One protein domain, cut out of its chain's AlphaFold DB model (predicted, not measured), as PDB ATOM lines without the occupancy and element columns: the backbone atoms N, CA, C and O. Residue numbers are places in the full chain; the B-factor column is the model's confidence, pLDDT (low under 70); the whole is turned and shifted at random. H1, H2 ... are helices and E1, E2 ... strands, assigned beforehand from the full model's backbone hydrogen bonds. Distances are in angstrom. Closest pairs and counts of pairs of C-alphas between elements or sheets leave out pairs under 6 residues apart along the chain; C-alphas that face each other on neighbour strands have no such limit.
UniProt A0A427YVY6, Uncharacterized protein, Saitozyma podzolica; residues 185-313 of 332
ATOM      1  N   LEU A 185      39.734  -0.149  29.939       86.12
ATOM      2  CA  LEU A 185      40.961  -0.613  30.566       86.12
ATOM      3  C   LEU A 185      41.512  -1.788  29.765       86.12
ATOM      4  O   LEU A 185      40.751  -2.644  29.303       86.12
ATOM      5  N   GLU A 186      42.826  -1.821  29.597       83.12
ATOM      6  CA  GLU A 186      43.509  -2.950  28.973       83.12
ATOM      7  C   GLU A 186      43.638  -4.114  29.960       83.12
ATOM      8  O   GLU A 186      43.563  -3.936  31.176       83.12
ATOM      9  N   GLU A 187      43.758  -5.329  29.430       79.12
ATOM     10  CA  GLU A 187      44.048  -6.508  30.241       79.12
ATOM     11  C   GLU A 187      45.566  -6.614  30.432       79.12
ATOM     12  O   GLU A 187      46.301  -6.747  29.453       79.12
ATOM     13  N   ASP A 188      46.031  -6.544  31.682       71.75
ATOM     14  CA  ASP A 188      47.461  -6.552  32.004       71.75
ATOM     15  C   ASP A 188      48.192  -7.746  31.366       71.75
ATOM     16  O   ASP A 188      47.787  -8.904  31.496       71.75
ATOM     17  N   GLY A 189      49.301  -7.454  30.681       65.81
ATOM     18  CA  GLY A 189      50.221  -8.460  30.142       65.81
ATOM     19  C   GLY A 189      49.747  -9.211  28.892       65.81
ATOM     20  O   GLY A 189      50.462 -10.107  28.442       65.81
ATOM     21  N   LYS A 190      48.591  -8.872  28.302       70.38
ATOM     22  CA  LYS A 190      48.145  -9.478  27.035       70.38
ATOM     23  C   LYS A 190      48.452  -8.600  25.830       70.38
ATOM     24  O   LYS A 190      48.157  -7.411  25.812       70.38
ATOM     25  N   GLN A 191      49.031  -9.223  24.806       64.62
ATOM     26  CA  GLN A 191      49.358  -8.571  23.543       64.62
ATOM     27  C   GLN A 191      48.163  -8.542  22.591       64.62
ATOM     28  O   GLN A 191      47.313  -9.435  22.588       64.62
ATOM     29  N   TRP A 192      48.142  -7.509  21.755       76.00
ATOM     30  CA  TRP A 192      47.277  -7.407  20.589       76.00
ATOM     31  C   TRP A 192      47.535  -8.559  19.626       76.00
ATOM     32  O   TRP A 192      48.686  -8.856  19.303       76.00
ATOM     33  N   VAL A 193      46.466  -9.174  19.121       80.44
ATOM     34  CA  VAL A 193      46.597 -10.126  18.019       80.44
ATOM     35  C   VAL A 193      46.485  -9.361  16.710       80.44
ATOM     36  O   VAL A 193      45.411  -8.855  16.374       80.44
ATOM     37  N   ARG A 194      47.600  -9.278  15.981       82.38
ATOM     38  CA  ARG A 194      47.660  -8.689  14.640       82.38
ATOM     39  C   ARG A 194      47.202  -9.695  13.595       82.38
ATOM     40  O   ARG A 194      47.693 -10.820  13.539       82.38
ATOM     41  N   VAL A 195      46.276  -9.265  12.751       78.00
ATOM     42  CA  VAL A 195      45.809  -9.991  11.572       78.00
ATOM     43  C   VAL A 195      46.165  -9.142  10.358       78.00
ATOM     44  O   VAL A 195      45.465  -8.179  10.043       78.00
ATOM     45  N   HIS A 196      47.290  -9.468   9.723       71.06
ATOM     46  CA  HIS A 196      47.785  -8.768   8.537       71.06
ATOM     47  C   HIS A 196      46.952  -9.108   7.296       71.06
ATOM     48  O   HIS A 196      46.506 -10.245   7.128       71.06
ATOM     49  N   LEU A 197      46.763  -8.119   6.422       66.38
ATOM     50  CA  LEU A 197      46.366  -8.337   5.035       66.38
ATOM     51  C   LEU A 197      47.670  -8.510   4.242       66.38
ATOM     52  O   LEU A 197      48.520  -7.626   4.296       66.38
ATOM     53  N   GLU A 198      47.891  -9.659   3.601       53.56
ATOM     54  CA  GLU A 198      49.158  -9.923   2.898       53.56
ATOM     55  C   GLU A 198      49.397  -8.961   1.716       53.56
ATOM     56  O   GLU A 198      48.475  -8.591   0.989       53.56
ATOM     57  N   ASP A 199      50.669  -8.577   1.562       47.19
ATOM     58  CA  ASP A 199      51.333  -7.808   0.499       47.19
ATOM     59  C   ASP A 199      50.496  -7.445  -0.741       47.19
ATOM     60  O   ASP A 199      50.572  -8.078  -1.795       47.19
ATOM     61  N   GLY A 200      49.734  -6.351  -0.644       45.34
ATOM     62  CA  GLY A 200      49.150  -5.651  -1.797       45.34
ATOM     63  C   GLY A 200      48.032  -6.392  -2.543       45.34
ATOM     64  O   GLY A 200      47.432  -5.821  -3.455       45.34
ATOM     65  N   VAL A 201      47.704  -7.621  -2.145       46.81
ATOM     66  CA  VAL A 201      46.566  -8.386  -2.657       46.81
ATOM     67  C   VAL A 201      45.558  -8.484  -1.528       46.81
ATOM     68  O   VAL A 201      45.766  -9.218  -0.570       46.81
ATOM     69  N   TRP A 202      44.454  -7.739  -1.638       48.97
ATOM     70  CA  TRP A 202      43.364  -7.806  -0.663       48.97
ATOM     71  C   TRP A 202      42.947  -9.285  -0.509       48.97
ATOM     72  O   TRP A 202      42.440  -9.855  -1.486       48.97
ATOM     73  N   PRO A 203      43.180  -9.943   0.651       55.88
ATOM     74  CA  PRO A 203      42.691 -11.299   0.878       55.88
ATOM     75  C   PRO A 203      41.189 -11.287   0.638       55.88
ATOM     76  O   PRO A 203      40.549 -10.261   0.877       55.88
ATOM     77  N   THR A 204      40.583 -12.382   0.179       65.00
ATOM     78  CA  THR A 204      39.124 -12.347  -0.001       65.00
ATOM     79  C   THR A 204      38.482 -11.953   1.327       65.00
ATOM     80  O   THR A 204      38.971 -12.332   2.395       65.00
ATOM     81  N   GLY A 205      37.396 -11.172   1.291       66.94
ATOM     82  CA  GLY A 205      36.755 -10.699   2.527       66.94
ATOM     83  C   GLY A 205      36.467 -11.854   3.481       66.94
ATOM     84  O   GLY A 205      36.638 -11.733   4.685       66.94
ATOM     85  N   GLU A 206      36.187 -13.032   2.930       72.56
ATOM     86  CA  GLU A 206      36.024 -14.268   3.679       72.56
ATOM     87  C   GLU A 206      37.260 -14.695   4.497       72.56
ATOM     88  O   GLU A 206      37.104 -15.138   5.635       72.56
ATOM     89  N   GLN A 207      38.479 -14.571   3.961       69.94
ATOM     90  CA  GLN A 207      39.721 -14.932   4.656       69.94
ATOM     91  C   GLN A 207      39.998 -13.992   5.829       69.94
ATOM     92  O   GLN A 207      40.220 -14.460   6.948       69.94
ATOM     93  N   VAL A 208      39.900 -12.681   5.590       71.62
ATOM     94  CA  VAL A 208      40.038 -11.650   6.631       71.62
ATOM     95  C   VAL A 208      39.013 -11.889   7.730       71.62
ATOM     96  O   VAL A 208      39.349 -11.989   8.909       71.62
ATOM     97  N   MET A 209      37.754 -12.076   7.334       82.56
ATOM     98  CA  MET A 209      36.673 -12.300   8.277       82.56
ATOM     99  C   MET A 209      36.842 -13.604   9.045       82.56
ATOM    100  O   MET A 209      36.528 -13.632  10.228       82.56
ATOM    101  N   ARG A 210      37.361 -14.674   8.432       81.62
ATOM    102  CA  ARG A 210      37.649 -15.937   9.125       81.62
ATOM    103  C   ARG A 210      38.730 -15.758  10.188       81.62
ATOM    104  O   ARG A 210      38.542 -16.246  11.300       81.62
ATOM    105  N   ALA A 211      39.813 -15.048   9.874       81.62
ATOM    106  CA  ALA A 211      40.910 -14.808  10.808       81.62
ATOM    107  C   ALA A 211      40.487 -13.888  11.965       81.62
ATOM    108  O   ALA A 211      40.618 -14.268  13.129       81.62
ATOM    109  N   VAL A 212      39.902 -12.724  11.660       88.00
ATOM    110  CA  VAL A 212      39.448 -11.763  12.678       88.00
ATOM    111  C   VAL A 212      38.345 -12.373  13.545       88.00
ATOM    112  O   VAL A 212      38.422 -12.309  14.771       88.00
ATOM    113  N   TRP A 213      37.343 -13.023  12.939       87.75
ATOM    114  CA  TRP A 213      36.282 -13.695  13.694       87.75
ATOM    115  C   TRP A 213      36.825 -14.814  14.577       87.75
ATOM    116  O   TRP A 213      36.416 -14.916  15.729       87.75
ATOM    117  N   GLY A 214      37.772 -15.613  14.071       86.19
ATOM    118  CA  GLY A 214      38.444 -16.650  14.853       86.19
ATOM    119  C   GLY A 214      39.055 -16.082  16.135       86.19
ATOM    120  O   GLY A 214      38.772 -16.582  17.223       86.19
ATOM    121  N   GLN A 215      39.791 -14.972  16.033       88.25
ATOM    122  CA  GLN A 215      40.370 -14.295  17.201       88.25
ATOM    123  C   GLN A 215      39.308 -13.742  18.156       88.25
ATOM    124  O   GLN A 215      39.412 -13.926  19.369       88.25
ATOM    125  N   VAL A 216      38.246 -13.125  17.629       86.81
ATOM    126  CA  VAL A 216      37.118 -12.646  18.444       86.81
ATOM    127  C   VAL A 216      36.486 -13.801  19.226       86.81
ATOM    128  O   VAL A 216      36.280 -13.678  20.432       86.81
ATOM    129  N   THR A 217      36.226 -14.941  18.580       85.19
ATOM    130  CA  THR A 217      35.631 -16.110  19.247       85.19
ATOM    131  C   THR A 217      36.545 -16.707  20.313       85.19
ATOM    132  O   THR A 217      36.069 -17.019  21.403       85.19
ATOM    133  N   LEU A 218      37.856 -16.786  20.058       85.12
ATOM    134  CA  LEU A 218      38.833 -17.270  21.038       85.12
ATOM    135  C   LEU A 218      38.872 -16.389  22.293       85.12
ATOM    136  O   LEU A 218      38.926 -16.906  23.408       85.12
ATOM    137  N   LEU A 219      38.807 -15.065  22.132       84.12
ATOM    138  CA  LEU A 219      38.826 -14.130  23.261       84.12
ATOM    139  C   LEU A 219      37.509 -14.102  24.052       84.12
ATOM    140  O   LEU A 219      37.512 -13.731  25.231       84.12
ATOM    141  N   LEU A 220      36.394 -14.470  23.417       78.75
ATOM    142  CA  LEU A 220      35.074 -14.537  24.047       78.75
ATOM    143  C   LEU A 220      34.829 -15.860  24.789       78.75
ATOM    144  O   LEU A 220      34.104 -15.849  25.785       78.75
ATOM    145  N   GLY A 221      35.473 -16.952  24.367       74.50
ATOM    146  CA  GLY A 221      35.382 -18.273  24.996       74.50
ATOM    147  C   GLY A 221      34.134 -19.081  24.613       74.50
ATOM    148  O   GLY A 221      33.321 -18.665  23.784       74.50
ATOM    149  N   ASP A 222      33.992 -20.262  25.226       62.66
ATOM    150  CA  ASP A 222      32.912 -21.213  24.939       62.66
ATOM    151  C   ASP A 222      31.527 -20.698  25.374       62.66
ATOM    152  O   ASP A 222      31.362 -20.085  26.430       62.66
ATOM    153  N   GLY A 223      30.497 -20.994  24.571       59.59
ATOM    154  CA  GLY A 223      29.101 -20.617  24.851       59.59
ATOM    155  C   GLY A 223      28.643 -19.301  24.215       59.59
ATOM    156  O   GLY A 223      27.597 -18.767  24.591       59.59
ATOM    157  N   PHE A 224      29.415 -18.782  23.262       67.69
ATOM    158  CA  PHE A 224      29.097 -17.599  22.476       67.69
ATOM    159  C   PHE A 224      28.235 -17.929  21.245       67.69
ATOM    160  O   PHE A 224      28.620 -18.744  20.410       67.69
ATOM    161  N   ASP A 225      27.091 -17.254  21.118       61.75
ATOM    162  CA  ASP A 225      26.148 -17.374  19.995       61.75
ATOM    163  C   ASP A 225      26.005 -16.012  19.294       61.75
ATOM    164  O   ASP A 225      24.964 -15.349  19.315       61.75
ATOM    165  N   GLY A 226      27.133 -15.516  18.784       64.75
ATOM    166  CA  GLY A 226      27.206 -14.276  18.024       64.75
ATOM    167  C   GLY A 226      26.947 -14.493  16.536       64.75
ATOM    168  O   GLY A 226      27.459 -15.433  15.929       64.75
ATOM    169  N   SER A 227      26.203 -13.580  15.907       73.44
ATOM    170  CA  SER A 227      25.971 -13.626  14.463       73.44
ATOM    171  C   SER A 227      27.236 -13.215  13.702       73.44
ATOM    172  O   SER A 227      27.484 -12.027  13.480       73.44
ATOM    173  N   LYS A 228      28.018 -14.202  13.236       80.62
ATOM    174  CA  LYS A 228      29.165 -13.992  12.325       80.62
ATOM    175  C   LYS A 228      28.794 -13.078  11.151       80.62
ATOM    176  O   LYS A 228      29.573 -12.216  10.763       80.62
ATOM    177  N   ARG A 229      27.577 -13.237  10.619       81.00
ATOM    178  CA  ARG A 229      27.054 -12.452   9.493       81.00
ATOM    179  C   ARG A 229      26.852 -10.975   9.839       81.00
ATOM    180  O   ARG A 229      27.006 -10.126   8.968       81.00
ATOM    181  N   GLU A 230      26.433 -10.661  11.061       80.12
ATOM    182  CA  GLU A 230      26.323  -9.266  11.503       80.12
ATOM    183  C   GLU A 230      27.705  -8.661  11.703       80.12
ATOM    184  O   GLU A 230      27.953  -7.577  11.187       80.12
ATOM    185  N   PHE A 231      28.613  -9.392  12.359       85.38
ATOM    186  CA  PHE A 231      30.002  -8.966  12.534       85.38
ATOM    187  C   PHE A 231      30.677  -8.651  11.197       85.38
ATOM    188  O   PHE A 231      31.205  -7.560  11.010       85.38
ATOM    189  N   GLU A 232      30.563  -9.559  10.231       85.88
ATOM    190  CA  GLU A 232      31.054  -9.370   8.868       85.88
ATOM    191  C   GLU A 232      30.492  -8.120   8.194       85.88
ATOM    192  O   GLU A 232      31.251  -7.326   7.644       85.88
ATOM    193  N   LYS A 233      29.180  -7.887   8.282       84.12
ATOM    194  CA  LYS A 233      28.570  -6.676   7.717       84.12
ATOM    195  C   LYS A 233      29.122  -5.405   8.353       84.12
ATOM    196  O   LYS A 233      29.392  -4.455   7.625       84.12
ATOM    197  N   THR A 234      29.280  -5.387   9.676       87.56
ATOM    198  CA  THR A 234      29.824  -4.236  10.406       87.56
ATOM    199  C   THR A 234      31.269  -3.963  10.010       87.56
ATOM    200  O   THR A 234      31.593  -2.822   9.697       87.56
ATOM    201  N   VAL A 235      32.118  -4.995   9.949       88.69
ATOM    202  CA  VAL A 235      33.520  -4.855   9.524       88.69
ATOM    203  C   VAL A 235      33.606  -4.347   8.087       88.69
ATOM    204  O   VAL A 235      34.285  -3.357   7.833       88.69
ATOM    205  N   ILE A 236      32.887  -4.972   7.149       86.69
ATOM    206  CA  ILE A 236      32.902  -4.571   5.733       86.69
ATOM    207  C   ILE A 236      32.435  -3.125   5.570       86.69
ATOM    208  O   ILE A 236      33.023  -2.375   4.792       86.69
ATOM    209  N   ARG A 237      31.377  -2.730   6.284       87.69
ATOM    210  CA  ARG A 237      30.876  -1.357   6.248       87.69
ATOM    211  C   ARG A 237      31.915  -0.372   6.781       87.69
ATOM    212  O   ARG A 237      32.210   0.592   6.086       87.69
ATOM    213  N   ALA A 238      32.522  -0.670   7.928       89.81
ATOM    214  CA  ALA A 238      33.550   0.182   8.516       89.81
ATOM    215  C   ALA A 238      34.752   0.374   7.583       89.81
ATOM    216  O   ALA A 238      35.192   1.496   7.356       89.81
ATOM    217  N   VAL A 239      35.238  -0.706   6.964       88.12
ATOM    218  CA  VAL A 239      36.327  -0.638   5.978       88.12
ATOM    219  C   VAL A 239      35.942   0.233   4.778       88.12
ATOM    220  O   VAL A 239      36.744   1.045   4.329       88.12
ATOM    221  N   LYS A 240      34.715   0.098   4.255       86.69
ATOM    222  CA  LYS A 240      34.242   0.934   3.139       86.69
ATOM    223  C   LYS A 240      34.179   2.414   3.508       86.69
ATOM    224  O   LYS A 240      34.561   3.242   2.690       86.69
ATOM    225  N   GLU A 241      33.706   2.736   4.709       87.88
ATOM    226  CA  GLU A 241      33.607   4.115   5.200       87.88
ATOM    227  C   GLU A 241      34.993   4.738   5.428       87.88
ATOM    228  O   GLU A 241      35.210   5.869   5.005       87.88
ATOM    229  N   VAL A 242      35.954   3.991   5.989       87.25
ATOM    230  CA  VAL A 242      37.367   4.416   6.070       87.25
ATOM    231  C   VAL A 242      37.928   4.693   4.672       87.25
ATOM    232  O   VAL A 242      38.468   5.767   4.418       87.25
ATOM    233  N   ASN A 243      37.733   3.764   3.731       84.31
ATOM    234  CA  ASN A 243      38.236   3.918   2.365       84.31
ATOM    235  C   ASN A 243      37.615   5.121   1.640       84.31
ATOM    236  O   ASN A 243      38.297   5.812   0.886       84.31
ATOM    237  N   ALA A 244      36.335   5.412   1.884       83.50
ATOM    238  CA  ALA A 244      35.657   6.578   1.322       83.50
ATOM    239  C   ALA A 244      36.210   7.916   1.852       83.50
ATOM    240  O   ALA A 244      36.092   8.931   1.168       83.50
ATOM    241  N   ARG A 245      36.843   7.921   3.035       84.00
ATOM    242  CA  ARG A 245      37.540   9.088   3.609       84.00
ATOM    243  C   ARG A 245      38.960   9.271   3.057       84.00
ATOM    244  O   ARG A 245      39.618  10.248   3.399       84.00
ATOM    245  N   GLY A 246      39.419   8.370   2.187       84.75
ATOM    246  CA  GLY A 246      40.758   8.404   1.591       84.75
ATOM    247  C   GLY A 246      41.832   7.676   2.403       84.75
ATOM    248  O   GLY A 246      43.004   7.733   2.041       84.75
ATOM    249  N   GLU A 247      41.451   6.980   3.472       86.12
ATOM    250  CA  GLU A 247      42.345   6.134   4.263       86.12
ATOM    251  C   GLU A 247      42.312   4.686   3.747       86.12
ATOM    252  O   GLU A 247      41.440   4.313   2.972       86.12
ATOM    253  N   THR A 248      43.270   3.836   4.120       85.44
ATOM    254  CA  THR A 248      43.272   2.420   3.702       85.44
ATOM    255  C   THR A 248      43.536   1.512   4.887       85.44
ATOM    256  O   THR A 248      44.574   1.612   5.536       85.44
ATOM    257  N   VAL A 249      42.613   0.581   5.142       85.75
ATOM    258  CA  VAL A 249      42.794  -0.448   6.174       85.75
ATOM    259  C   VAL A 249      43.785  -1.498   5.677       85.75
ATOM    260  O   VAL A 249      43.538  -2.160   4.671       85.75
ATOM    261  N   SER A 250      44.890  -1.656   6.402       84.19
ATOM    262  CA  SER A 250      46.018  -2.530   6.053       84.19
ATOM    263  C   SER A 250      46.112  -3.770   6.937       84.19
ATOM    264  O   SER A 250      46.564  -4.820   6.490       84.19
ATOM    265  N   TYR A 251      45.672  -3.685   8.191       86.94
ATOM    266  CA  TYR A 251      45.590  -4.838   9.083       86.94
ATOM    267  C   TYR A 251      44.588  -4.584  10.214       86.94
ATOM    268  O   TYR A 251      44.087  -3.471  10.394       86.94
ATOM    269  N   PHE A 252      44.275  -5.641  10.962       90.25
ATOM    270  CA  PHE A 252      43.396  -5.574  12.125       90.25
ATOM    271  C   PHE A 252      44.159  -5.936  13.395       90.25
ATOM    272  O   PHE A 252      44.973  -6.858  13.394       90.25
ATOM    273  N   GLU A 253      43.848  -5.262  14.498       91.19
ATOM    274  CA  GLU A 253      44.329  -5.636  15.829       91.19
ATOM    275  C   GLU A 253      43.150  -5.991  16.726       91.19
ATOM    276  O   GLU A 253      42.252  -5.181  16.953       91.19
ATOM    277  N   VAL A 254      43.146  -7.216  17.247       90.94
ATOM    278  CA  VAL A 254      42.085  -7.704  18.130       90.94
ATOM    279  C   VAL A 254      42.614  -7.789  19.556       90.94
ATOM    280  O   VAL A 254      43.656  -8.396  19.803       90.94
ATOM    281  N   ALA A 255      41.881  -7.206  20.504       90.31
ATOM    282  CA  ALA A 255      42.188  -7.320  21.926       90.31
ATOM    283  C   ALA A 255      40.932  -7.427  22.784       90.31
ATOM    284  O   ALA A 255      39.858  -6.917  22.450       90.31
ATOM    285  N   LYS A 256      41.102  -8.062  23.941       88.25
ATOM    286  CA  LYS A 256      40.135  -8.019  25.030       88.25
ATOM    287  C   LYS A 256      40.450  -6.827  25.928       88.25
ATOM    288  O   LYS A 256      41.585  -6.625  26.344       88.25
ATOM    289  N   ARG A 257      39.420  -6.048  26.225       88.19
ATOM    290  CA  ARG A 257      39.442  -4.872  27.091       88.19
ATOM    291  C   ARG A 257      38.312  -4.961  28.109       88.19
ATOM    292  O   ARG A 257      37.435  -5.822  28.024       88.19
ATOM    293  N   TYR A 258      38.322  -4.051  29.070       87.50
ATOM    294  CA  TYR A 258      37.286  -3.944  30.084       87.50
ATOM    295  C   TYR A 258      36.704  -2.541  30.094       87.50
ATOM    296  O   TYR A 258      37.366  -1.575  30.465       87.50
ATOM    297  N   ARG A 259      35.434  -2.425  29.718       86.44
ATOM    298  CA  ARG A 259      34.697  -1.175  29.851       86.44
ATOM    299  C   ARG A 259      34.311  -0.952  31.308       86.44
ATOM    300  O   ARG A 259      33.632  -1.792  31.906       86.44
ATOM    301  N   ARG A 260      34.647   0.210  31.862       82.19
ATOM    302  CA  ARG A 260      34.171   0.630  33.182       82.19
ATOM    303  C   ARG A 260      32.733   1.151  33.089       82.19
ATOM    304  O   ARG A 260      32.427   2.060  32.322       82.19
ATOM    305  N   SER A 261      31.838   0.568  33.882       78.88
ATOM    306  CA  SER A 261      30.445   0.999  34.040       78.88
ATOM    307  C   SER A 261      30.115   1.083  35.530       78.88
ATOM    308  O   SER A 261      29.806   0.083  36.185       78.88
ATOM    309  N   GLY A 262      30.255   2.286  36.095       79.06
ATOM    310  CA  GLY A 262      30.260   2.476  37.546       79.06
ATOM    311  C   GLY A 262      31.406   1.686  38.184       79.06
ATOM    312  O   GLY A 262      32.559   1.836  37.794       79.06
ATOM    313  N   THR A 263      31.084   0.803  39.130       78.69
ATOM    314  CA  THR A 263      32.055  -0.099  39.776       78.69
ATOM    315  C   THR A 263      32.279  -1.409  39.022       78.69
ATOM    316  O   THR A 263      33.148  -2.193  39.397       78.69
ATOM    317  N   LYS A 264      31.493  -1.686  37.976       82.44
ATOM    318  CA  LYS A 264      31.570  -2.942  37.226       82.44
ATOM    319  C   LYS A 264      32.518  -2.800  36.045       82.44
ATOM    320  O   LYS A 264      32.463  -1.816  35.310       82.44
ATOM    321  N   LEU A 265      33.331  -3.830  35.838       84.56
ATOM    322  CA  LEU A 265      34.105  -4.018  34.619       84.56
ATOM    323  C   LEU A 265      33.350  -4.979  33.709       84.56
ATOM    324  O   LEU A 265      33.011  -6.094  34.107       84.56
ATOM    325  N   ILE A 266      33.044  -4.519  32.504       84.00
ATOM    326  CA  ILE A 266      32.354  -5.305  31.487       84.00
ATOM    327  C   ILE A 266      33.417  -5.750  30.485       84.00
ATOM    328  O   ILE A 266      34.070  -4.878  29.912       84.00
ATOM    329  N   PRO A 267      33.635  -7.062  30.284       85.69
ATOM    330  CA  PRO A 267      34.550  -7.524  29.251       85.69
ATOM    331  C   PRO A 267      34.023  -7.076  27.889       85.69
ATOM    332  O   PRO A 267      32.833  -7.204  27.615       85.69
ATOM    333  N   THR A 268      34.917  -6.575  27.053       87.44
ATOM    334  CA  THR A 268      34.629  -6.027  25.730       87.44
ATOM    335  C   THR A 268      35.737  -6.478  24.788       87.44
ATOM    336  O   THR A 268      36.905  -6.471  25.164       87.44
ATOM    337  N   ILE A 269      35.403  -6.860  23.559       89.31
ATOM    338  CA  ILE A 269      36.407  -7.092  22.515       89.31
ATOM    339  C   ILE A 269      36.485  -5.855  21.636       89.31
ATOM    340  O   ILE A 269      35.456  -5.299  21.248       89.31
ATOM    341  N   THR A 270      37.698  -5.425  21.321       90.56
ATOM    342  CA  THR A 270      37.952  -4.360  20.357       90.56
ATOM    343  C   THR A 270      38.690  -4.912  19.155       90.56
ATOM    344  O   THR A 270      39.673  -5.634  19.318       90.56
ATOM    345  N   VAL A 271      38.227  -4.543  17.968       92.25
ATOM    346  CA  VAL A 271      38.902  -4.792  16.694       92.25
ATOM    347  C   VAL A 271      39.295  -3.432  16.133       92.25
ATOM    348  O   VAL A 271      38.426  -2.677  15.700       92.25
ATOM    349  N   LEU A 272      40.578  -3.089  16.191       91.81
ATOM    350  CA  LEU A 272      41.098  -1.872  15.575       91.81
ATOM    351  C   LEU A 272      41.353  -2.144  14.102       91.81
ATOM    352  O   LEU A 272      41.935  -3.165  13.741       91.81
ATOM    353  N   LEU A 273      40.908  -1.210  13.276       91.56
ATOM    354  CA  LEU A 273      41.260  -1.094  11.875       91.56
ATOM    355  C   LEU A 273      42.478  -0.174  11.833       91.56
ATOM    356  O   LEU A 273      42.415   0.945  12.349       91.56
ATOM    357  N   GLN A 274      43.577  -0.663  11.272       89.62
ATOM    358  CA  GLN A 274      44.858   0.036  11.235       89.62
ATOM    359  C   GLN A 274      45.230   0.380   9.794       89.62
ATOM    360  O   GLN A 274      44.978  -0.410   8.879       89.62
ATOM    361  N   SER A 275      45.823   1.554   9.599       86.38
ATOM    362  CA  SER A 275      46.414   1.971   8.321       86.38
ATOM    363  C   SER A 275      47.846   1.444   8.148       86.38
ATOM    364  O   SER A 275      48.376   0.781   9.037       86.38
ATOM    365  N   THR A 276      48.479   1.716   7.000       79.25
ATOM    366  CA  THR A 276      49.882   1.333   6.733       79.25
ATOM    367  C   THR A 276      50.879   1.977   7.691       79.25
ATOM    368  O   THR A 276      51.965   1.441   7.886       79.25
ATOM    369  N   ASP A 277      50.511   3.114   8.280       82.38
ATOM    370  CA  ASP A 277      51.389   3.925   9.126       82.38
ATOM    371  C   ASP A 277      51.206   3.606  10.622       82.38
ATOM    372  O   ASP A 277      51.568   4.412  11.477       82.38
ATOM    373  N   ASP A 278      50.598   2.456  10.941       78.44
ATOM    374  CA  ASP A 278      50.202   2.029  12.292       78.44
ATOM    375  C   ASP A 278      49.275   3.033  13.020       78.44
ATOM    376  O   ASP A 278      49.134   3.008  14.249       78.44
ATOM    377  N   ASN A 279      48.618   3.920  12.264       82.25
ATOM    378  CA  ASN A 279      47.595   4.816  12.791       82.25
ATOM    379  C   ASN A 279      46.244   4.097  12.784       82.25
ATOM    380  O   ASN A 279      45.795   3.608  11.738       82.25
ATOM    381  N   GLY A 280      45.590   4.072  13.947       82.81
ATOM    382  CA  GLY A 280      44.244   3.529  14.083       82.81
ATOM    383  C   GLY A 280      43.241   4.438  13.382       82.81
ATOM    384  O   GLY A 280      43.197   5.630  13.653       82.81
ATOM    385  N   VAL A 281      42.430   3.870  12.498       89.44
ATOM    386  CA  VAL A 281      41.469   4.632  11.678       89.44
ATOM    387  C   VAL A 281      40.030   4.407  12.131       89.44
ATOM    388  O   VAL A 281      39.174   5.288  12.051       89.44
ATOM    389  N   ALA A 282      39.764   3.225  12.685       91.38
ATOM    390  CA  ALA A 282      38.510   2.924  13.349       91.38
ATOM    391  C   ALA A 282      38.681   1.826  14.401       91.38
ATOM    392  O   ALA A 282      39.623   1.033  14.365       91.38
ATOM    393  N   VAL A 283      37.732   1.729  15.328       92.12
ATOM    394  CA  VAL A 283      37.630   0.625  16.282       92.12
ATOM    395  C   VAL A 283      36.207   0.098  16.340       92.12
ATOM    396  O   VAL A 283      35.254   0.840  16.561       92.12
ATOM    397  N   ILE A 284      36.068  -1.214  16.188       91.94
ATOM    398  CA  ILE A 284      34.817  -1.934  16.395       91.94
ATOM    399  C   ILE A 284      34.820  -2.468  17.824       91.94
ATOM    400  O   ILE A 284      35.735  -3.178  18.237       91.94
ATOM    401  N   VAL A 285      33.787  -2.127  18.577       90.06
ATOM    402  CA  VAL A 285      33.588  -2.464  19.982       90.06
ATOM    403  C   VAL A 285      32.472  -3.496  20.085       90.06
ATOM    404  O   VAL A 285      31.351  -3.273  19.623       90.06
ATOM    405  N   ILE A 286      32.777  -4.627  20.716       88.25
ATOM    406  CA  ILE A 286      31.873  -5.762  20.886       88.25
ATOM    407  C   ILE A 286      31.679  -6.002  22.381       88.25
ATOM    408  O   ILE A 286      32.578  -6.488  23.068       88.25
ATOM    409  N   ASP A 287      30.483  -5.692  22.876       82.56
ATOM    410  CA  ASP A 287      30.090  -5.972  24.256       82.56
ATOM    411  C   ASP A 287      29.349  -7.322  24.336       82.56
ATOM    412  O   ASP A 287      28.168  -7.401  23.967       82.56
ATOM    413  N   PRO A 288      29.977  -8.403  24.831       73.75
ATOM    414  CA  PRO A 288      29.262  -9.630  25.161       73.75
ATOM    415  C   PRO A 288      28.268  -9.388  26.307       73.75
ATOM    416  O   PRO A 288      28.622  -8.864  27.366       73.75
ATOM    417  N   MET A 289      27.007  -9.799  26.130       64.00
ATOM    418  CA  MET A 289      26.000  -9.751  27.194       64.00
ATOM    419  C   MET A 289      25.312 -11.097  27.448       64.00
ATOM    420  O   MET A 289      24.878 -11.801  26.537       64.00
ATOM    421  N   GLY A 290      25.115 -11.395  28.739       56.78
ATOM    422  CA  GLY A 290      24.330 -12.531  29.228       56.78
ATOM    423  C   GLY A 290      25.107 -13.848  29.347       56.78
ATOM    424  O   GLY A 290      26.253 -13.960  28.933       56.78
ATOM    425  N   ARG A 291      24.455 -14.871  29.924       52.47
ATOM    426  CA  ARG A 291      25.041 -16.206  30.180       52.47
ATOM    427  C   ARG A 291      25.268 -17.061  28.919       52.47
ATOM    428  O   ARG A 291      25.887 -18.107  29.026       52.47
ATOM    429  N   ARG A 292      24.740 -16.644  27.760       56.38
ATOM    430  CA  ARG A 292      24.874 -17.329  26.455       56.38
ATOM    431  C   ARG A 292      25.587 -16.474  25.396       56.38
ATOM    432  O   ARG A 292      25.382 -16.677  24.208       56.38
ATOM    433  N   GLY A 293      26.319 -15.440  25.826       54.00
ATOM    434  CA  GLY A 293      27.172 -14.646  24.938       54.00
ATOM    435  C   GLY A 293      26.476 -14.092  23.692       54.00
ATOM    436  O   GLY A 293      27.033 -14.183  22.605       54.00
ATOM    437  N   ARG A 294      25.269 -13.518  23.806       59.19
ATOM    438  CA  ARG A 294      24.707 -12.776  22.665       59.19
ATOM    439  C   ARG A 294      25.508 -11.484  22.504       59.19
ATOM    440  O   ARG A 294      25.680 -10.745  23.479       59.19
ATOM    441  N   ILE A 295      25.986 -11.211  21.291       61.41
ATOM    442  CA  ILE A 295      26.576  -9.909  20.953       61.41
ATOM    443  C   ILE A 295      25.472  -8.858  21.108       61.41
ATOM    444  O   ILE A 295      24.431  -8.943  20.456       61.41
ATOM    445  N   LYS A 296      25.676  -7.878  21.994       63.47
ATOM    446  CA  LYS A 296      24.917  -6.624  21.930       63.47
ATOM    447  C   LYS A 296      25.428  -5.783  20.759       63.47
ATOM    448  O   LYS A 296      26.542  -6.037  20.318       63.47
ATOM    449  N   PRO A 297      24.648  -4.801  20.264       64.69
ATOM    450  CA  PRO A 297      24.975  -4.099  19.030       64.69
ATOM    451  C   PRO A 297      26.444  -3.686  19.013       64.69
ATOM    452  O   PRO A 297      26.920  -3.045  19.950       64.69
ATOM    453  N   MET A 298      27.148  -4.114  17.972       84.69
ATOM    454  CA  MET A 298      28.523  -3.697  17.753       84.69
ATOM    455  C   MET A 298      28.510  -2.206  17.462       84.69
ATOM    456  O   MET A 298      27.640  -1.724  16.733       84.69
ATOM    457  N   ALA A 299      29.455  -1.496  18.053       88.50
ATOM    458  CA  ALA A 299      29.616  -0.073  17.833       88.50
ATOM    459  C   ALA A 299      30.941   0.167  17.114       88.50
ATOM    460  O   ALA A 299      31.946  -0.432  17.480       88.50
ATOM    461  N   VAL A 300      30.954   1.021  16.103       90.31
ATOM    462  CA  VAL A 300      32.162   1.429  15.384       90.31
ATOM    463  C   VAL A 300      32.494   2.854  15.780       90.31
ATOM    464  O   VAL A 300      31.602   3.674  15.946       90.31
ATOM    465  N   ARG A 301      33.765   3.162  15.989       90.94
ATOM    466  CA  ARG A 301      34.220   4.525  16.260       90.94
ATOM    467  C   ARG A 301      35.307   4.855  15.270       90.94
ATOM    468  O   ARG A 301      36.258   4.083  15.179       90.94
ATOM    469  N   TYR A 302      35.176   5.970  14.580       90.00
ATOM    470  CA  TYR A 302      36.215   6.453  13.688       90.00
ATOM    471  C   TYR A 302      37.168   7.384  14.423       90.00
ATOM    472  O   TYR A 302      36.821   7.960  15.464       90.00
ATOM    473  N   ASP A 303      38.381   7.513  13.894       86.50
ATOM    474  CA  ASP A 303      39.296   8.537  14.377       86.50
ATOM    475  C   ASP A 303      38.684   9.941  14.204       86.50
ATOM    476  O   ASP A 303      37.898  10.202  13.292       86.50
ATOM    477  N   GLY A 304      38.973  10.832  15.152       83.12
ATOM    478  CA  GLY A 304      38.421  12.193  15.186       83.12
ATOM    479  C   GLY A 304      36.953  12.324  15.625       83.12
ATOM    480  O   GLY A 304      36.516  13.435  15.922       83.12
ATOM    481  N   GLU A 305      36.196  11.231  15.754       85.00
ATOM    482  CA  GLU A 305      34.766  11.279  16.109       85.00
ATOM    483  C   GLU A 305      34.474  11.041  17.594       85.00
ATOM    484  O   GLU A 305      33.320  11.012  18.018       85.00
ATOM    485  N   TRP A 306      35.500  10.882  18.430       79.88
ATOM    486  CA  TRP A 306      35.306  10.703  19.867       79.88
ATOM    487  C   TRP A 306      34.485  11.865  20.475       79.88
ATOM    488  O   TRP A 306      34.826  13.026  20.249       79.88
ATOM    489  N   PRO A 307      33.454  11.600  21.310       86.81
ATOM    490  CA  PRO A 307      33.072  10.322  21.919       86.81
ATOM    491  C   PRO A 307      31.941   9.553  21.197       86.81
ATOM    492  O   PRO A 307      31.291   8.708  21.816       86.81
ATOM    493  N   VAL A 308      31.681   9.833  19.923       88.38
ATOM    494  CA  VAL A 308      30.609   9.205  19.136       88.38
ATOM    495  C   VAL A 308      30.967   7.765  18.765       88.38
ATOM    496  O   VAL A 308      32.140   7.403  18.624       88.38
ATOM    497  N   ALA A 309      29.941   6.923  18.672       89.94
ATOM    498  CA  ALA A 309      30.026   5.590  18.108       89.94
ATOM    499  C   ALA A 309      28.810   5.296  17.218       89.94
ATOM    500  O   ALA A 309      27.692   5.696  17.534       89.94
ATOM    501  N   HIS A 310      29.037   4.546  16.151       91.50
ATOM    502  CA  HIS A 310      28.097   4.177  15.102       91.50
ATOM    503  C   HIS A 310      27.587   2.761  15.335       91.50
ATOM    504  O   HIS A 310      28.364   1.813  15.457       91.50
ATOM    505  N   GLN A 311      26.275   2.590  15.428       88.31
ATOM    506  CA  GLN A 311      25.626   1.297  15.600       88.31
ATOM    507  C   GLN A 311      24.788   0.986  14.367       88.31
ATOM    508  O   GLN A 311      23.646   1.425  14.246       88.31
ATOM    509  N   TYR A 312      25.334   0.164  13.474       84.69
ATOM    510  CA  TYR A 312      24.641  -0.235  12.254       84.69
ATOM    511  C   TYR A 312      23.526  -1.226  12.570       84.69
ATOM    512  O   TYR A 312      23.773  -2.395  12.883       84.69
ATOM    513  N   ARG A 313      22.275  -0.771  12.496       70.62
ATOM    514  CA  ARG A 313      21.105  -1.593  12.815       70.62
ATOM    515  C   ARG A 313      20.234  -1.773  11.581       70.62
ATOM    516  O   ARG A 313      19.905  -0.819  10.891       70.62
TER     517      ARG A 313
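This is residues 185 to 313 of the 332 residues of an uncharacterized protein of Saitozyma podzolica (UniProt A0A427YVY6). A strongly twisted antiparallel sheet of five strands is covered on one face by two helices, H1 over E2 and H2 over E4, which stand steeply to each other; its other face is bare. The long hairpin of E2 and E3, both inner strands, bends along its length, and at the edge of the sheet that E5 makes, E6 folds back beside E5. The printed part has 129 residues, with two named helices and six named strands in the order E1 H1 H2 E2 E3 E4 E5 E6; the sheet runs E1 - E2 - E3 - E4 - E5, and the class is mixed, helices and strands. The whole is compact, with a radius of gyration of the C-alphas of 14.2 A and spans of 42 by 34 by 29 A.

Residues 185 to 186 pair antiparallel with residues 257 to 258 of E2, residues 251 to 261. E1, residues 193 to 196, is an edge strand antiparallel to E2, with N 195 and O 252 2.8 A apart. H1, residues 205 to 220, is on the sheet at a height over the sheet of 8.8 A, slantwise to the strands at 34 degrees to E2 on the local plane; their closest C-alphas, Leu 219 and Lys 256, are 6.5 A apart. H2, residues 228 to 244, is on the same face and touches H1 at a steep tilt of 60 degrees, opposite ways, the closest C-alphas being Met 209 and Glu 232 at 6.4 A. E2 forms a hairpin with E3, residues 264 to 274, with N 257 and O 268 2.8 A apart. E3 forms a hairpin with E4, residues 280 to 286, with N 271 and O 284 2.9 A apart. H2 is over E4 and along the strands, at 20 degrees to E4 on the local plane and a height over the sheet of 9.7 A. E4 forms a hairpin with E5, residues 299 to 302, with N 285 and O 299 2.7 A apart; E2 to E5 make a meander, each strand the antiparallel neighbour of the one before. E6, residues 308 to 312, pairs with no named strand; its closest C-alpha to E5 is Ala 309, 4.7 A from that of Arg 301. In H1 and H2 every O i to N i+4 pair is within hydrogen-bond range.

E1 begins at C-alpha 193 (46.597, -10.126, 18.019). H1 is 21.9 A long and H2 24.2 A. E2 is 29.8 A long and bends by 54 degrees at residue 256; E3 is 29.3 A long and bends by 50 degrees at residue 267. E4 is 16.9 A long, E5 10.2 A. E6 ends at C-alpha 312 (24.641, -0.235, 12.254).

The C-alphas farthest apart, those of Val 201 and Thr 263, are 45.6 A apart. The printed part has no cut. E4 to E5 is a long link of 12 residues. Mean pLDDT of the printed part is 79.5; 26 residues are under 70, among them 197 to 205, 222 to 226 and 289 to 297.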